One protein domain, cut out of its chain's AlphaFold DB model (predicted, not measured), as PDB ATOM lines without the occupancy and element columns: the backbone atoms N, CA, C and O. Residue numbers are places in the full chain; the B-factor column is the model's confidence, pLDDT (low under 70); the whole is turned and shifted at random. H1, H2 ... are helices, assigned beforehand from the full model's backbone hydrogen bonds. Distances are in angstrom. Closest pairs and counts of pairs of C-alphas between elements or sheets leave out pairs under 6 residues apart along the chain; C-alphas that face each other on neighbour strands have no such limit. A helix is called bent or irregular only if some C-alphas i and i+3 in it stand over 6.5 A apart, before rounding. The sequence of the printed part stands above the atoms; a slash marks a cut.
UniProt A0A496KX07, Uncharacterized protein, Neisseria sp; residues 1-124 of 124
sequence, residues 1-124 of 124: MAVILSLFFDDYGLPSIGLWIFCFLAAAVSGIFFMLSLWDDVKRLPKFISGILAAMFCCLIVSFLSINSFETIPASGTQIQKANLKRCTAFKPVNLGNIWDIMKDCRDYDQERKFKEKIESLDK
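Overview. This is residues 1 to 124 of the 124 residues of an uncharacterized protein of Neisseria sp (UniProt A0A496KX07). Look for a small head of three short helices, H1, H4 and H5, from which two long parts reach out: the helical hairpin of H2 and H3 to one side, and the longest helix, H6, to another. H6 begins at the head, and its far part sticks out as an arm, residues 108 to 124 standing free. You will find 124 residues printed, with six named helices in the order H1 to H6 and no named strand; the class is all helix. The whole is only just loose, close to extended, with a radius of gyration of the C-alphas of 20.3 A, and its outline is elongated, 67 by 37 by 24 A.

Arrangement. Start at H6, residues 99 to 122. With residues 102 to 106 alone it touches H5, residues 79 to 88, about perpendicular at 79 degrees; their closest C-alphas, of Cys 88 and Cys 106, are 5.9 A apart. H5 touches H4, residues 69 to 76, at a steep tilt of 50 degrees, opposite ways, closest at the C-alphas of Pro 74 and Lys 82, 6.0 A. H4 and H6 are close but not clearly touching: the closest C-alphas, of Phe 70 and Ile 99, are 7.8 A apart. From H4 move to H1, residues 2 to 8, where the C-alphas of Ala 2 and Ser 76, the closest, are 4.8 A apart; the two touch, opposite ways at a shallow tilt of 33 degrees, only just short of steep. H1 touches H2, residues 17 to 38, about perpendicular at 75 degrees; here H2 uses residues 17 to 19 alone, and the closest C-alphas are those of Phe 8 and Leu 19, 4.6 A. H2 and H3, residues 44 to 65, touch as a hairpin, opposite ways at a shallow tilt of 20 degrees, closest at the C-alphas of Ser 37 and Lys 47, 4.1 A. H3 is apart from H4, and H6 is apart from H1, H2 and H3. In H1, H2, H3, H5 and H6 each O i to N i+4 pair is within hydrogen-bond range; in H4 it is 2 of 4.

Along the chain. Find C-alpha 99 at (9.379, -34.961, 11.333); from there H6 runs 35.2 A to C-alpha 122 at (-14.214, -58.059, 23.466). H2 begins at C-alpha 17, (-10.051, -34.593, 8.157), and measures 31.6 A; H3 measures 32.0 A. H4 is only just irregular: C-alphas 71 and 74 are 6.7 A apart.

Size, cuts and confidence. The farthest two C-alphas, of Arg 44 and Lys 124, are 70.4 A apart. The printed part has no cut and no long link. Look at the B-factor column for low confidence: residue 124 alone is under 70, and the mean pLDDT of the printed part is 90.9.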
ATOM      1  N   MET A   1      -3.407 -18.864  16.418       82.31
ATOM      2  CA  MET A   1      -2.802 -20.153  16.016       82.31
ATOM      3  C   MET A   1      -3.338 -21.362  16.763       82.31
ATOM      4  O   MET A   1      -3.604 -22.347  16.093       82.31
ATOM      5  N   ALA A   2      -3.560 -21.311  18.081       85.06
ATOM      6  CA  ALA A   2      -4.072 -22.467  18.832       85.06
ATOM      7  C   ALA A   2      -5.385 -23.051  18.271       85.06
ATOM      8  O   ALA A   2      -5.466 -24.248  18.035       85.06
ATOM      9  N   VAL A   3      -6.366 -22.194  17.960       84.88
ATOM     10  CA  VAL A   3      -7.659 -22.607  17.375       84.88
ATOM     11  C   VAL A   3      -7.496 -23.266  15.999       84.88
ATOM     12  O   VAL A   3      -8.150 -24.257  15.697       84.88
ATOM     13  N   ILE A   4      -6.589 -22.740  15.170       84.81
ATOM     14  CA  ILE A   4      -6.266 -23.306  13.850       84.81
ATOM     15  C   ILE A   4      -5.640 -24.692  14.024       84.81
ATOM     16  O   ILE A   4      -6.075 -25.642  13.382       84.81
ATOM     17  N   LEU A   5      -4.669 -24.820  14.932       85.81
ATOM     18  CA  LEU A   5      -4.016 -26.090  15.247       85.81
ATOM     19  C   LEU A   5      -4.992 -27.135  15.789       85.81
ATOM     20  O   LEU A   5      -4.863 -28.299  15.436       85.81
ATOM     21  N   SER A   6      -5.962 -26.744  16.616       86.50
ATOM     22  CA  SER A   6      -6.937 -27.682  17.179       86.50
ATOM     23  C   SER A   6      -8.038 -28.095  16.199       86.50
ATOM     24  O   SER A   6      -8.611 -29.165  16.354       86.50
ATOM     25  N   LEU A   7      -8.381 -27.245  15.225       87.56
ATOM     26  CA  LEU A   7      -9.426 -27.545  14.237       87.56
ATOM     27  C   LEU A   7      -8.880 -28.334  13.042       87.56
ATOM     28  O   LEU A   7      -9.507 -29.281  12.564       87.56
ATOM     29  N   PHE A   8      -7.713 -27.933  12.545       91.44
ATOM     30  CA  PHE A   8      -7.196 -28.387  11.256       91.44
ATOM     31  C   PHE A   8      -6.069 -29.406  11.357       91.44
ATOM     32  O   PHE A   8      -5.700 -29.998  10.346       91.44
ATOM     33  N   PHE A   9      -5.544 -29.650  12.552       93.25
ATOM     34  CA  PHE A   9      -4.494 -30.634  12.765       93.25
ATOM     35  C   PHE A   9      -4.904 -31.600  13.871       93.25
ATOM     36  O   PHE A   9      -5.585 -31.224  14.822       93.25
ATOM     37  N   ASP A  10      -4.534 -32.865  13.712       94.38
ATOM     38  CA  ASP A  10      -4.804 -33.896  14.704       94.38
ATOM     39  C   ASP A  10      -3.890 -33.748  15.937       94.38
ATOM     40  O   ASP A  10      -3.047 -32.846  16.041       94.38
ATOM     41  N   ASP A  11      -4.050 -34.657  16.896       94.12
ATOM     42  CA  ASP A  11      -3.241 -34.709  18.117       94.12
ATOM     43  C   ASP A  11      -1.740 -34.940  17.861       94.12
ATOM     44  O   ASP A  11      -0.931 -34.788  18.777       94.12
ATOM     45  N   TYR A  12      -1.354 -35.305  16.638       93.94
ATOM     46  CA  TYR A  12       0.023 -35.505  16.193       93.94
ATOM     47  C   TYR A  12       0.510 -34.354  15.306       93.94
ATOM     48  O   TYR A  12       1.643 -34.385  14.839       93.94
ATOM     49  N   GLY A  13      -0.307 -33.319  15.090       91.19
ATOM     50  CA  GLY A  13       0.048 -32.194  14.233       91.19
ATOM     51  C   GLY A  13      -0.084 -32.480  12.740       91.19
ATOM     52  O   GLY A  13       0.385 -31.679  11.935       91.19
ATOM     53  N   LEU A  14      -0.705 -33.590  12.342       93.31
ATOM     54  CA  LEU A  14      -0.921 -33.932  10.938       93.31
ATOM     55  C   LEU A  14      -2.245 -33.325  10.451       93.31
ATOM     56  O   LEU A  14      -3.160 -33.163  11.259       93.31
ATOM     57  N   PRO A  15      -2.381 -32.994   9.152       92.44
ATOM     58  CA  PRO A  15      -3.632 -32.498   8.582       92.44
ATOM     59  C   PRO A  15      -4.837 -33.358   8.975       92.44
ATOM     60  O   PRO A  15      -4.912 -34.542   8.631       92.44
ATOM     61  N   SER A  16      -5.780 -32.758   9.698       92.56
ATOM     62  CA  SER A  16      -6.998 -33.429  10.138       92.56
ATOM     63  C   SER A  16      -7.978 -33.576   8.976       92.56
ATOM     64  O   SER A  16      -7.924 -32.846   7.983       92.56
ATOM     65  N   ILE A  17      -8.948 -34.482   9.119       90.81
ATOM     66  CA  ILE A  17     -10.051 -34.593   8.157       90.81
ATOM     67  C   ILE A  17     -10.829 -33.276   8.014       90.81
ATOM     68  O   ILE A  17     -11.314 -32.959   6.931       90.81
ATOM     69  N   GLY A  18     -10.880 -32.467   9.079       89.56
ATOM     70  CA  GLY A  18     -11.492 -31.141   9.062       89.56
ATOM     71  C   GLY A  18     -10.784 -30.177   8.110       89.56
ATOM     72  O   GLY A  18     -11.458 -29.428   7.405       89.56
ATOM     73  N   LEU A  19      -9.449 -30.233   8.021       93.00
ATOM     74  CA  LEU A  19      -8.691 -29.429   7.057       93.00
ATOM     75  C   LEU A  19      -9.002 -29.833   5.623       93.00
ATOM     76  O   LEU A  19      -9.262 -28.970   4.790       93.00
ATOM     77  N   TRP A  20      -9.051 -31.134   5.346       92.50
ATOM     78  CA  TRP A  20      -9.393 -31.633   4.015       92.50
ATOM     79  C   TRP A  20     -10.808 -31.233   3.593       92.50
ATOM     80  O   TRP A  20     -10.995 -30.752   2.477       92.50
ATOM     81  N   ILE A  21     -11.787 -31.351   4.497       93.75
ATOM     82  CA  ILE A  21     -13.169 -30.905   4.254       93.75
ATOM     83  C   ILE A  21     -13.208 -29.398   3.980       93.75
ATOM     84  O   ILE A  21     -13.850 -28.953   3.030       93.75
ATOM     85  N   PHE A  22     -12.496 -28.604   4.779       93.06
ATOM     86  CA  PHE A  22     -12.422 -27.158   4.597       93.06
ATOM     87  C   PHE A  22     -11.794 -26.766   3.255       93.06
ATOM     88  O   PHE A  22     -12.367 -25.957   2.525       93.06
ATOM     89  N   CYS A  23     -10.660 -27.370   2.895       93.94
ATOM     90  CA  CYS A  23     -10.010 -27.146   1.607       93.94
ATOM     91  C   CYS A  23     -10.915 -27.554   0.440       93.94
ATOM     92  O   CYS A  23     -10.984 -26.829  -0.550       93.94
ATOM     93  N   PHE A  24     -11.646 -28.664   0.565       94.69
ATOM     94  CA  PHE A  24     -12.596 -29.112  -0.451       94.69
ATOM     95  C   PHE A  24     -13.743 -28.110  -0.650       94.69
ATOM     96  O   PHE A  24     -14.047 -27.739  -1.782       94.69
ATOM     97  N   LEU A  25     -14.339 -27.613   0.437       95.31
ATOM     98  CA  LEU A  25     -15.394 -26.597   0.373       95.31
ATOM     99  C   LEU A  25     -14.882 -25.285  -0.231       95.31
ATOM    100  O   LEU A  25     -15.524 -24.725  -1.119       95.31
ATOM    101  N   ALA A  26     -13.710 -24.817   0.199       94.56
ATOM    102  CA  ALA A  26     -13.086 -23.622  -0.361       94.56
ATOM    103  C   ALA A  26     -12.777 -23.790  -1.859       94.56
ATOM    104  O   ALA A  26     -12.982 -22.855  -2.634       94.56
ATOM    105  N   ALA A  27     -12.343 -24.981  -2.286       94.75
ATOM    106  CA  ALA A  27     -12.083 -25.286  -3.690       94.75
ATOM    107  C   ALA A  27     -13.376 -25.306  -4.517       94.75
ATOM    108  O   ALA A  27     -13.407 -24.743  -5.608       94.75
ATOM    109  N   ALA A  28     -14.457 -25.885  -3.988       95.75
ATOM    110  CA  ALA A  28     -15.762 -25.884  -4.644       95.75
ATOM    111  C   ALA A  28     -16.292 -24.454  -4.841       95.75
ATOM    112  O   ALA A  28     -16.703 -24.087  -5.942       95.75
ATOM    113  N   VAL A  29     -16.217 -23.619  -3.799       94.38
ATOM    114  CA  VAL A  29     -16.611 -22.205  -3.870       94.38
ATOM    115  C   VAL A  29     -15.736 -21.438  -4.865       94.38
ATOM    116  O   VAL A  29     -16.262 -20.698  -5.697       94.38
ATOM    117  N   SER A  30     -14.418 -21.658  -4.834       94.06
ATOM    118  CA  SER A  30     -13.488 -21.079  -5.809       94.06
ATOM    119  C   SER A  30     -13.865 -21.451  -7.245       94.06
ATOM    120  O   SER A  30     -13.966 -20.573  -8.100       94.06
ATOM    121  N   GLY A  31     -14.164 -22.729  -7.497       92.81
ATOM    122  CA  GLY A  31     -14.584 -23.225  -8.805       92.81
ATOM    123  C   GLY A  31     -15.854 -22.548  -9.320       92.81
ATOM    124  O   GLY A  31     -15.901 -22.143 -10.478       92.81
ATOM    125  N   ILE A  32     -16.857 -22.340  -8.459       93.00
ATOM    126  CA  ILE A  32     -18.088 -21.618  -8.826       93.00
ATOM    127  C   ILE A  32     -17.761 -20.185  -9.267       93.00
ATOM    128  O   ILE A  32     -18.184 -19.752 -10.339       93.00
ATOM    129  N   PHE A  33     -16.979 -19.452  -8.471       92.25
ATOM    130  CA  PHE A  33     -16.591 -18.080  -8.808       92.25
ATOM    131  C   PHE A  33     -15.723 -18.005 -10.067       92.25
ATOM    132  O   PHE A  33     -15.893 -17.092 -10.880       92.25
ATOM    133  N   PHE A  34     -14.848 -18.986 -10.269       91.38
ATOM    134  CA  PHE A  34     -14.035 -19.099 -11.471       91.38
ATOM    135  C   PHE A  34     -14.910 -19.295 -12.714       91.38
ATOM    136  O   PHE A  34     -14.784 -18.533 -13.670       91.38
ATOM    137  N   MET A  35     -15.872 -20.219 -12.677       90.50
ATOM    138  CA  MET A  35     -16.809 -20.421 -13.789       90.50
ATOM    139  C   MET A  35     -17.636 -19.160 -14.077       90.50
ATOM    140  O   MET A  35     -17.784 -18.775 -15.234       90.50
ATOM    141  N   LEU A  36     -18.098 -18.450 -13.041       88.06
ATOM    142  CA  LEU A  36     -18.800 -17.170 -13.202       88.06
ATOM    143  C   LEU A  36     -17.923 -16.083 -13.840       88.06
ATOM    144  O   LEU A  36     -18.435 -15.219 -14.548       88.06
ATOM    145  N   SER A  37     -16.609 -16.106 -13.599       88.50
ATOM    146  CA  SER A  37     -15.668 -15.160 -14.218       88.50
ATOM    147  C   SER A  37     -15.481 -15.394 -15.720       88.50
ATOM    148  O   SER A  37     -15.246 -14.441 -16.463       88.50
ATOM    149  N   LEU A  38     -15.645 -16.643 -16.165       87.75
ATOM    150  CA  LEU A  38     -15.512 -17.057 -17.562       87.75
ATOM    151  C   LEU A  38     -16.825 -16.968 -18.350       87.75
ATOM    152  O   LEU A  38     -16.814 -17.106 -19.567       87.75
ATOM    153  N   TRP A  39     -17.959 -16.742 -17.684       88.75
ATOM    154  CA  TRP A  39     -19.274 -16.806 -18.321       88.75
ATOM    155  C   TRP A  39     -19.552 -15.598 -19.218       88.75
ATOM    156  O   TRP A  39     -19.766 -14.496 -18.719       88.75
ATOM    157  N   ASP A  40     -19.638 -15.790 -20.534       79.31
ATOM    158  CA  ASP A  40     -19.691 -14.703 -21.523       79.31
ATOM    159  C   ASP A  40     -20.791 -13.650 -21.302       79.31
ATOM    160  O   ASP A  40     -20.485 -12.456 -21.344       79.31
ATOM    161  N   ASP A  41     -22.000 -14.063 -20.924       81.31
ATOM    162  CA  ASP A  41     -23.159 -13.189 -20.660       81.31
ATOM    163  C   ASP A  41     -23.022 -12.263 -19.434       81.31
ATOM    164  O   ASP A  41     -23.823 -11.343 -19.236       81.31
ATOM    165  N   VAL A  42     -22.019 -12.477 -18.579       77.56
ATOM    166  CA  VAL A  42     -21.826 -11.671 -17.370       77.56
ATOM    167  C   VAL A  42     -21.091 -10.368 -17.708       77.56
ATOM    168  O   VAL A  42     -20.073 -10.345 -18.407       77.56
ATOM    169  N   LYS A  43     -21.575  -9.240 -17.169       84.06
ATOM    170  CA  LYS A  43     -20.910  -7.933 -17.324       84.06
ATOM    171  C   LYS A  43     -19.459  -7.993 -16.815       84.06
ATOM    172  O   LYS A  43     -19.149  -8.670 -15.837       84.06
ATOM    173  N   ARG A  44     -18.571  -7.204 -17.432       81.62
ATOM    174  CA  ARG A  44     -17.122  -7.186 -17.135       81.62
ATOM    175  C   ARG A  44     -16.781  -6.953 -15.655       81.62
ATOM    176  O   ARG A  44     -15.863  -7.583 -15.144       81.62
ATOM    177  N   LEU A  45     -17.502  -6.062 -14.970       79.12
ATOM    178  CA  LEU A  45     -17.242  -5.739 -13.561       79.12
ATOM    179  C   LEU A  45     -17.564  -6.927 -12.620       79.12
ATOM    180  O   LEU A  45     -16.674  -7.327 -11.873       79.12
ATOM    181  N   PRO A  46     -18.755  -7.558 -12.686       85.06
ATOM    182  CA  PRO A  46     -19.019  -8.799 -11.956       85.06
ATOM    183  C   PRO A  46     -18.045  -9.947 -12.268       85.06
ATOM    184  O   PRO A  46     -17.625 -10.621 -11.332       85.06
ATOM    185  N   LYS A  47     -17.625 -10.132 -13.532       87.44
ATOM    186  CA  LYS A  47     -16.603 -11.137 -13.905       87.44
ATOM    187  C   LYS A  47     -15.268 -10.915 -13.200       87.44
ATOM    188  O   LYS A  47     -14.619 -11.852 -12.750       87.44
ATOM    189  N   PHE A  48     -14.839  -9.658 -13.127       86.25
ATOM    190  CA  PHE A  48     -13.590  -9.304 -12.467       86.25
ATOM    191  C   PHE A  48     -13.659  -9.578 -10.958       86.25
ATOM    192  O   PHE A  48     -12.734 -10.158 -10.393       86.25
ATOM    193  N   ILE A  49     -14.781  -9.230 -10.321       91.38
ATOM    194  CA  ILE A  49     -15.015  -9.506  -8.897       91.38
ATOM    195  C   ILE A  49     -15.028 -11.016  -8.627       91.38
ATOM    196  O   ILE A  49     -14.387 -11.465  -7.678       91.38
ATOM    197  N   SER A  50     -15.706 -11.813  -9.461       90.81
ATOM    198  CA  SER A  50     -15.727 -13.269  -9.291       90.81
ATOM    199  C   SER A  50     -14.344 -13.893  -9.501       90.81
ATOM    200  O   SER A  50     -13.947 -14.752  -8.718       90.81
ATOM    201  N   GLY A  51     -13.559 -13.405 -10.464       90.75
ATOM    202  CA  GLY A  51     -12.167 -13.827 -10.648       90.75
ATOM    203  C   GLY A  51     -11.288 -13.548  -9.420       90.75
ATOM    204  O   GLY A  51     -10.544 -14.425  -8.983       90.75
ATOM    205  N   ILE A  52     -11.419 -12.361  -8.812       94.06
ATOM    206  CA  ILE A  52     -10.716 -12.024  -7.562       94.06
ATOM    207  C   ILE A  52     -11.139 -12.964  -6.431       94.06
ATOM    208  O   ILE A  52     -10.279 -13.480  -5.722       94.06
ATOM    209  N   LEU A  53     -12.440 -13.211  -6.265       94.12
ATOM    210  CA  LEU A  53     -12.944 -14.098  -5.215       94.12
ATOM    211  C   LEU A  53     -12.398 -15.521  -5.371       94.12
ATOM    212  O   LEU A  53     -11.912 -16.090  -4.395       94.12
ATOM    213  N   ALA A  54     -12.395 -16.069  -6.590       93.38
ATOM    214  CA  ALA A  54     -11.792 -17.371  -6.869       93.38
ATOM    215  C   ALA A  54     -10.303 -17.405  -6.477       93.38
ATOM    216  O   ALA A  54      -9.865 -18.293  -5.741       93.38
ATOM    217  N   ALA A  55      -9.533 -16.388  -6.881       94.38
ATOM    218  CA  ALA A  55      -8.124 -16.275  -6.515       94.38
ATOM    219  C   ALA A  55      -7.922 -16.184  -4.992       94.38
ATOM    220  O   ALA A  55      -7.036 -16.847  -4.453       94.38
ATOM    221  N   MET A  56      -8.766 -15.431  -4.278       96.06
ATOM    222  CA  MET A  56      -8.712 -15.326  -2.816       96.06
ATOM    223  C   MET A  56      -8.938 -16.676  -2.129       96.06
ATOM    224  O   MET A  56      -8.189 -17.017  -1.214       96.06
ATOM    225  N   PHE A  57      -9.920 -17.467  -2.575       93.88
ATOM    226  CA  PHE A  57     -10.146 -18.809  -2.030       93.88
ATOM    227  C   PHE A  57      -8.968 -19.748  -2.315       93.88
ATOM    228  O   PHE A  57      -8.561 -20.493  -1.424       93.88
ATOM    229  N   CYS A  58      -8.358 -19.674  -3.501       93.75
ATOM    230  CA  CYS A  58      -7.141 -20.432  -3.805       93.75
ATOM    231  C   CYS A  58      -5.973 -20.034  -2.891       93.75
ATOM    232  O   CYS A  58      -5.334 -20.906  -2.301       93.75
ATOM    233  N   CYS A  59      -5.724 -18.734  -2.716       95.19
ATOM    234  CA  CYS A  59      -4.692 -18.235  -1.803       95.19
ATOM    235  C   CYS A  59      -4.934 -18.702  -0.365       95.19
ATOM    236  O   CYS A  59      -3.990 -19.069   0.337       95.19
ATOM    237  N   LEU A  60      -6.192 -18.725   0.070       93.31
ATOM    238  CA  LEU A  60      -6.575 -19.208   1.388       93.31
ATOM    239  C   LEU A  60      -6.251 -20.700   1.552       93.31
ATOM    240  O   LEU A  60      -5.625 -21.069   2.543       93.31
ATOM    241  N   ILE A  61      -6.590 -21.547   0.575       92.94
ATOM    242  CA  ILE A  61      -6.248 -22.981   0.600       92.94
ATOM    243  C   ILE A  61      -4.734 -23.173   0.704       92.94
ATOM    244  O   ILE A  61      -4.264 -23.882   1.593       92.94
ATOM    245  N   VAL A  62      -3.968 -22.504  -0.164       93.62
ATOM    246  CA  VAL A  62      -2.499 -22.588  -0.172       93.62
ATOM    247  C   VAL A  62      -1.923 -22.142   1.171       93.62
ATOM    248  O   VAL A  62      -1.027 -22.800   1.696       93.62
ATOM    249  N   SER A  63      -2.470 -21.076   1.758       91.62
ATOM    250  CA  SER A  63      -2.031 -20.569   3.060       91.62
ATOM    251  C   SER A  63      -2.182 -21.621   4.156       91.62
ATOM    252  O   SER A  63      -1.235 -21.841   4.901       91.62
ATOM    253  N   PHE A  64      -3.324 -22.312   4.235       89.12
ATOM    254  CA  PHE A  64      -3.539 -23.356   5.243       89.12
ATOM    255  C   PHE A  64      -2.684 -24.606   5.009       89.12
ATOM    256  O   PHE A  64      -2.152 -25.158   5.970       89.12
ATOM    257  N   LEU A  65      -2.513 -25.033   3.752       89.06
ATOM    258  CA  LEU A  65      -1.673 -26.189   3.411       89.06
ATOM    259  C   LEU A  65      -0.177 -25.929   3.636       89.06
ATOM    260  O   LEU A  65       0.580 -26.873   3.836       89.06
ATOM    261  N   SER A  66       0.243 -24.663   3.629       89.31
ATOM    262  CA  SER A  66       1.639 -24.261   3.850       89.31
ATOM    263  C   SER A  66       1.995 -24.080   5.330       89.31
ATOM    264  O   SER A  66       3.143 -23.772   5.648       89.31
ATOM    265  N   ILE A  67       1.039 -24.239   6.254       88.69
ATOM    266  CA  ILE A  67       1.309 -24.119   7.692       88.69
ATOM    267  C   ILE A  67       2.181 -25.291   8.141       88.69
ATOM    268  O   ILE A  67       1.745 -26.441   8.150       88.69
ATOM    269  N   ASN A  68       3.386 -24.978   8.618       89.19
ATOM    270  CA  ASN A  68       4.199 -25.931   9.356       89.19
ATOM    271  C   ASN A  68       3.664 -26.067  10.792       89.19
ATOM    272  O   ASN A  68       3.974 -25.281  11.697       89.19
ATOM    273  N   SER A  69       2.815 -27.070  10.997       89.38
ATOM    274  CA  SER A  69       2.220 -27.361  12.300       89.38
ATOM    275  C   SER A  69       3.283 -27.660  13.355       89.38
ATOM    276  O   SER A  69       3.163 -27.179  14.480       89.38
ATOM    277  N   PHE A  70       4.358 -28.365  13.000       90.31
ATOM    278  CA  PHE A  70       5.384 -28.797  13.948       90.31
ATOM    279  C   PHE A  70       6.201 -27.649  14.542       90.31
ATOM    280  O   PHE A  70       6.559 -27.707  15.717       90.31
ATOM    281  N   GLU A  71       6.431 -26.577  13.784       89.94
ATOM    282  CA  GLU A  71       7.032 -25.343  14.314       89.94
ATOM    283  C   GLU A  71       6.070 -24.581  15.232       89.94
ATOM    284  O   GLU A  71       6.484 -23.918  16.184       89.94
ATOM    285  N   THR A  72       4.766 -24.696  14.980       89.62
ATOM    286  CA  THR A  72       3.744 -23.924  15.696       89.62
ATOM    287  C   THR A  72       3.278 -24.616  16.986       89.62
ATOM    288  O   THR A  72       2.881 -23.945  17.946       89.62
ATOM    289  N   ILE A  73       3.339 -25.951  17.051       91.56
ATOM    290  CA  ILE A  73       2.896 -26.766  18.196       91.56
ATOM    291  C   ILE A  73       3.600 -26.398  19.513       91.56
ATOM    292  O   ILE A  73       2.889 -26.208  20.504       91.56
ATOM    293  N   PRO A  74       4.938 -26.238  19.584       90.44
ATOM    294  CA  PRO A  74       5.618 -25.902  20.837       90.44
ATOM    295  C   PRO A  74       5.082 -24.621  21.488       90.44
ATOM    296  O   PRO A  74       4.863 -24.580  22.701       90.44
ATOM    297  N   ALA A  75       4.787 -23.600  20.677       90.75
ATOM    298  CA  ALA A  75       4.255 -22.330  21.153       90.75
ATOM    299  C   ALA A  75       2.745 -22.411  21.436       90.75
ATOM    300  O   ALA A  75       2.299 -22.151  22.554       90.75
ATOM    301  N   SER A  76       1.953 -22.805  20.437       90.56
ATOM    302  CA  SER A  76       0.493 -22.616  20.419       90.56
ATOM    303  C   SER A  76      -0.331 -23.905  20.355       90.56
ATOM    304  O   SER A  76      -1.554 -23.820  20.320       90.56
ATOM    305  N   GLY A  77       0.297 -25.080  20.308       90.38
ATOM    306  CA  GLY A  77      -0.406 -26.362  20.246       90.38
ATOM    307  C   GLY A  77      -1.163 -26.701  21.529       90.38
ATOM    308  O   GLY A  77      -0.915 -26.133  22.599       90.38
ATOM    309  N   THR A  78      -2.076 -27.663  21.426       93.31
ATOM    310  CA  THR A  78      -2.765 -28.227  22.593       93.31
ATOM    311  C   THR A  78      -1.776 -28.963  23.504       93.31
ATOM    312  O   THR A  78      -0.677 -29.337  23.087       93.31
ATOM    313  N   GLN A  79      -2.158 -29.210  24.762       94.12
ATOM    314  CA  GLN A  79      -1.312 -29.986  25.679       94.12
ATOM    315  C   GLN A  79      -1.017 -31.393  25.131       94.12
ATOM    316  O   GLN A  79       0.102 -31.882  25.260       94.12
ATOM    317  N   ILE A  80      -1.996 -32.004  24.451       93.44
ATOM    318  CA  ILE A  80      -1.850 -33.316  23.813       93.44
ATOM    319  C   ILE A  80      -0.862 -33.239  22.645       93.44
ATOM    320  O   ILE A  80       0.073 -34.035  22.599       93.44
ATOM    321  N   GLN A  81      -0.993 -32.246  21.758       94.38
ATOM    322  CA  GLN A  81      -0.061 -32.046  20.640       94.38
ATOM    323  C   GLN A  81       1.378 -31.858  21.124       94.38
ATOM    324  O   GLN A  81       2.303 -32.468  20.588       94.38
ATOM    325  N   LYS A  82       1.579 -31.065  22.183       95.00
ATOM    326  CA  LYS A  82       2.903 -30.847  22.786       95.00
ATOM    327  C   LYS A  82       3.480 -32.132  23.386       95.00
ATOM    328  O   LYS A  82       4.652 -32.436  23.168       95.00
ATOM    329  N   ALA A  83       2.666 -32.889  24.121       95.69
ATOM    330  CA  ALA A  83       3.081 -34.153  24.721       95.69
ATOM    331  C   ALA A  83       3.425 -35.209  23.656       95.69
ATOM    332  O   ALA A  83       4.460 -35.871  23.759       95.69
ATOM    333  N   ASN A  84       2.596 -35.323  22.615       95.25
ATOM    334  CA  ASN A  84       2.808 -36.236  21.496       95.25
ATOM    335  C   ASN A  84       4.057 -35.880  20.704       95.25
ATOM    336  O   ASN A  84       4.885 -36.756  20.475       95.25
ATOM    337  N   LEU A  85       4.248 -34.603  20.370       94.50
ATOM    338  CA  LEU A  85       5.459 -34.154  19.692       94.50
ATOM    339  C   LEU A  85       6.697 -34.568  20.494       94.50
ATOM    340  O   LEU A  85       7.534 -35.299  19.981       94.50
ATOM    341  N   LYS A  86       6.750 -34.224  21.788       94.44
ATOM    342  CA  LYS A  86       7.886 -34.553  22.661       94.44
ATOM    343  C   LYS A  86       8.167 -36.058  22.743       94.44
ATOM    344  O   LYS A  86       9.331 -36.446  22.682       94.44
ATOM    345  N   ARG A  87       7.140 -36.903  22.918       95.06
ATOM    346  CA  ARG A  87       7.333 -38.360  23.058       95.06
ATOM    347  C   ARG A  87       7.701 -39.031  21.735       95.06
ATOM    348  O   ARG A  87       8.556 -39.906  21.734       95.06
ATOM    349  N   CYS A  88       7.089 -38.620  20.624       93.88
ATOM    350  CA  CYS A  88       7.292 -39.242  19.315       93.88
ATOM    351  C   CYS A  88       8.654 -38.874  18.710       93.88
ATOM    352  O   CYS A  88       9.237 -39.671  17.975       93.88
ATOM    353  N   THR A  89       9.184 -37.694  19.049       93.56
ATOM    354  CA  THR A  89      10.527 -37.255  18.649       93.56
ATOM    355  C   THR A  89      11.623 -37.665  19.627       93.56
ATOM    356  O   THR A  89      12.801 -37.442  19.350       93.56
ATOM    357  N   ALA A  90      11.272 -38.223  20.789       92.31
ATOM    358  CA  ALA A  90      12.257 -38.624  21.782       92.31
ATOM    359  C   ALA A  90      13.226 -39.650  21.176       92.31
ATOM    360  O   ALA A  90      12.803 -40.634  20.573       92.31
ATOM    361  N   PHE A  91      14.529 -39.409  21.341       86.06
ATOM    362  CA  PHE A  91      15.606 -40.292  20.871       86.06
ATOM    363  C   PHE A  91      15.691 -40.492  19.346       86.06
ATOM    364  O   PHE A  91      16.399 -41.390  18.893       86.06
ATOM    365  N   LYS A  92      15.026 -39.649  18.543       88.44
ATOM    366  CA  LYS A  92      15.140 -39.649  17.078       88.44
ATOM    367  C   LYS A  92      15.865 -38.386  16.594       88.44
ATOM    368  O   LYS A  92      15.619 -37.310  17.136       88.44
ATOM    369  N   PRO A  93      16.734 -38.470  15.571       87.06
ATOM    370  CA  PRO A  93      17.248 -37.276  14.910       87.06
ATOM    371  C   PRO A  93      16.106 -36.616  14.127       87.06
ATOM    372  O   PRO A  93      15.588 -37.204  13.179       87.06
ATOM    373  N   VAL A  94      15.693 -35.413  14.527       88.94
ATOM    374  CA  VAL A  94      14.562 -34.698  13.912       88.94
ATOM    375  C   VAL A  94      15.055 -33.574  13.014       88.94
ATOM    376  O   VAL A  94      15.890 -32.764  13.412       88.94
ATOM    377  N   ASN A  95      14.495 -33.501  11.814       91.06
ATOM    378  CA  ASN A  95      14.634 -32.388  10.891       91.06
ATOM    379  C   ASN A  95      13.306 -32.151  10.149       91.06
ATOM    380  O   ASN A  95      12.351 -32.916  10.281       91.06
ATOM    381  N   LEU A  96      13.249 -31.083   9.354       84.19
ATOM    382  CA  LEU A  96      12.036 -30.707   8.624       84.19
ATOM    383  C   LEU A  96      11.578 -31.784   7.621       84.19
ATOM    384  O   LEU A  96      10.385 -31.921   7.372       84.19
ATOM    385  N   GLY A  97      12.514 -32.556   7.063       87.06
ATOM    386  CA  GLY A  97      12.221 -33.585   6.068       87.06
ATOM    387  C   GLY A  97      11.647 -34.877   6.650       87.06
ATOM    388  O   GLY A  97      10.932 -35.571   5.941       87.06
ATOM    389  N   ASN A  98      11.931 -35.200   7.917       92.44
ATOM    390  CA  ASN A  98      11.545 -36.480   8.523       92.44
ATOM    391  C   ASN A  98      10.527 -36.367   9.666       92.44
ATOM    392  O   ASN A  98       9.944 -37.374  10.064       92.44
ATOM    393  N   ILE A  99      10.294 -35.165  10.203       92.88
ATOM    394  CA  ILE A  99       9.379 -34.961  11.333       92.88
ATOM    395  C   ILE A  99       7.956 -35.423  11.011       92.88
ATOM    396  O   ILE A  99       7.283 -35.991  11.871       92.88
ATOM    397  N   TRP A 100       7.520 -35.234   9.765       93.44
ATOM    398  CA  TRP A 100       6.200 -35.654   9.316       93.44
ATOM    399  C   TRP A 100       6.043 -37.177   9.376       93.44
ATOM    400  O   TRP A 100       5.089 -37.664   9.984       93.44
ATOM    401  N   ASP A 101       7.014 -37.919   8.839       94.31
ATOM    402  CA  ASP A 101       7.017 -39.387   8.866       94.31
ATOM    403  C   ASP A 101       7.106 -39.914  10.300       94.31
ATOM    404  O   ASP A 101       6.325 -40.772  10.699       94.31
ATOM    405  N   ILE A 102       7.976 -39.323  11.128       94.44
ATOM    406  CA  ILE A 102       8.119 -39.695  12.543       94.44
ATOM    407  C   ILE A 102       6.783 -39.587  13.288       94.44
ATOM    408  O   ILE A 102       6.442 -40.471  14.080       94.44
ATOM    409  N   MET A 103       6.049 -38.495  13.069       95.25
ATOM    410  CA  MET A 103       4.774 -38.245  13.740       95.25
ATOM    411  C   MET A 103       3.660 -39.138  13.194       95.25
ATOM    412  O   MET A 103       2.844 -39.628  13.976       95.25
ATOM    413  N   LYS A 104       3.658 -39.405  11.882       95.19
ATOM    414  CA  LYS A 104       2.734 -40.347  11.248       95.19
ATOM    415  C   LYS A 104       2.929 -41.768  11.766       95.19
ATOM    416  O   LYS A 104       1.966 -42.359  12.244       95.19
ATOM    417  N   ASP A 105       4.161 -42.267  11.778       95.62
ATOM    418  CA  ASP A 105       4.477 -43.603  12.290       95.62
ATOM    419  C   ASP A 105       4.069 -43.746  13.761       95.62
ATOM    420  O   ASP A 105       3.509 -44.761  14.170       95.62
ATOM    421  N   CYS A 106       4.311 -42.705  14.566       95.25
ATOM    422  CA  CYS A 106       3.917 -42.683  15.973       95.25
ATOM    423  C   CYS A 106       2.394 -42.787  16.150       95.25
ATOM    424  O   CYS A 106       1.917 -43.532  17.007       95.25
ATOM    425  N   ARG A 107       1.625 -42.061  15.329       95.56
ATOM    426  CA  ARG A 107       0.159 -42.117  15.339       95.56
ATOM    427  C   ARG A 107      -0.353 -43.487  14.925       95.56
ATOM    428  O   ARG A 107      -1.231 -44.025  15.597       95.56
ATOM    429  N   ASP A 108       0.165 -44.011  13.823       95.62
ATOM    430  CA  ASP A 108      -0.314 -45.255  13.231       95.62
ATOM    431  C   ASP A 108      -0.022 -46.434  14.188       95.62
ATOM    432  O   ASP A 108      -0.900 -47.260  14.443       95.62
ATOM    433  N   TYR A 109       1.142 -46.425  14.851       94.69
ATOM    434  CA  TYR A 109       1.478 -47.366  15.923       94.69
ATOM    435  C   TYR A 109       0.520 -47.288  17.128       94.69
ATOM    436  O   TYR A 109       0.039 -48.312  17.624       94.69
ATOM    437  N   ASP A 110       0.200 -46.080  17.599       94.50
ATOM    438  CA  ASP A 110      -0.740 -45.886  18.708       94.50
ATOM    439  C   ASP A 110      -2.170 -46.319  18.346       94.50
ATOM    440  O   ASP A 110      -2.900 -46.836  19.197       94.50
ATOM    441  N   GLN A 111      -2.588 -46.116  17.095       93.50
ATOM    442  CA  GLN A 111      -3.881 -46.583  16.597       93.50
ATOM    443  C   GLN A 111      -3.940 -48.109  16.526       93.50
ATOM    444  O   GLN A 111      -4.931 -48.692  16.970       93.50
ATOM    445  N   GLU A 112      -2.883 -48.758  16.033       94.62
ATOM    446  CA  GLU A 112      -2.798 -50.217  15.981       94.62
ATOM    447  C   GLU A 112      -2.878 -50.827  17.387       94.62
ATOM    448  O   GLU A 112      -3.633 -51.774  17.616       94.62
ATOM    449  N   ARG A 113      -2.156 -50.249  18.356       94.75
ATOM    450  CA  ARG A 113      -2.202 -50.702  19.750       94.75
ATOM    451  C   ARG A 113      -3.610 -50.584  20.340       94.75
ATOM    452  O   ARG A 113      -4.127 -51.568  20.861       94.75
ATOM    453  N   LYS A 114      -4.252 -49.419  20.197       93.25
ATOM    454  CA  LYS A 114      -5.634 -49.197  20.666       93.25
ATOM    455  C   LYS A 114      -6.623 -50.169  20.031       93.25
ATOM    456  O   LYS A 114      -7.582 -50.589  20.674       93.25
ATOM    457  N   PHE A 115      -6.413 -50.513  18.763       93.19
ATOM    458  CA  PHE A 115      -7.250 -51.477  18.064       93.19
ATOM    459  C   PHE A 115      -7.085 -52.894  18.630       93.19
ATOM    460  O   PHE A 115      -8.090 -53.549  18.903       93.19
ATOM    461  N   LYS A 116      -5.846 -53.340  18.884       93.44
ATOM    462  CA  LYS A 116      -5.560 -54.644  19.511       93.44
ATOM    463  C   LYS A 116      -6.154 -54.757  20.913       93.44
ATOM    464  O   LYS A 116      -6.882 -55.706  21.178       93.44
ATOM    465  N   GLU A 117      -5.940 -53.752  21.763       93.75
ATOM    466  CA  GLU A 117      -6.512 -53.703  23.119       93.75
ATOM    467  C   GLU A 117      -8.046 -53.804  23.095       93.75
ATOM    468  O   GLU A 117      -8.651 -54.499  23.913       93.75
ATOM    469  N   LYS A 118      -8.694 -53.154  22.118       92.62
ATOM    470  CA  LYS A 118     -10.147 -53.228  21.947       92.62
ATOM    471  C   LYS A 118     -10.613 -54.632  21.551       92.62
ATOM    472  O   LYS A 118     -11.637 -55.074  22.064       92.62
ATOM    473  N   ILE A 119      -9.885 -55.334  20.682       92.88
ATOM    474  CA  ILE A 119     -10.197 -56.727  20.325       92.88
ATOM    475  C   ILE A 119     -10.051 -57.638  21.548       92.88
ATOM    476  O   ILE A 119     -10.979 -58.374  21.861       92.88
ATOM    477  N   GLU A 120      -8.941 -57.537  22.279       91.75
ATOM    478  CA  GLU A 120      -8.692 -58.344  23.485       91.75
ATOM    479  C   GLU A 120      -9.731 -58.097  24.589       91.75
ATOM    480  O   GLU A 120     -10.037 -58.995  25.370       91.75
ATOM    481  N   SER A 121     -10.295 -56.888  24.660       90.81
ATOM    482  CA  SER A 121     -11.370 -56.564  25.605       90.81
ATOM    483  C   SER A 121     -12.738 -57.139  25.230       90.81
ATOM    484  O   SER A 121     -13.587 -57.248  26.104       90.81
ATOM    485  N   LEU A 122     -12.961 -57.472  23.955       89.25
ATOM    486  CA  LEU A 122     -14.214 -58.059  23.466       89.25
ATOM    487  C   LEU A 122     -14.229 -59.591  23.570       89.25
ATOM    488  O   LEU A 122     -15.299 -60.186  23.495       89.25
ATOM    489  N   ASP A 123     -13.056 -60.209  23.723       78.62
ATOM    490  CA  ASP A 123     -12.878 -61.657  23.907       78.62
ATOM    491  C   ASP A 123     -12.967 -62.084  25.394       78.62
ATOM    492  O   ASP A 123     -12.801 -63.258  25.724       78.62
ATOM    493  N   LYS A 124     -13.222 -61.130  26.303       61.78
ATOM    494  CA  LYS A 124     -13.446 -61.322  27.749       61.78
ATOM    495  C   LYS A 124     -14.895 -61.046  28.129       61.78
ATOM    496  O   LYS A 124     -15.378 -61.743  29.047       61.78
TER     497      LYS A 124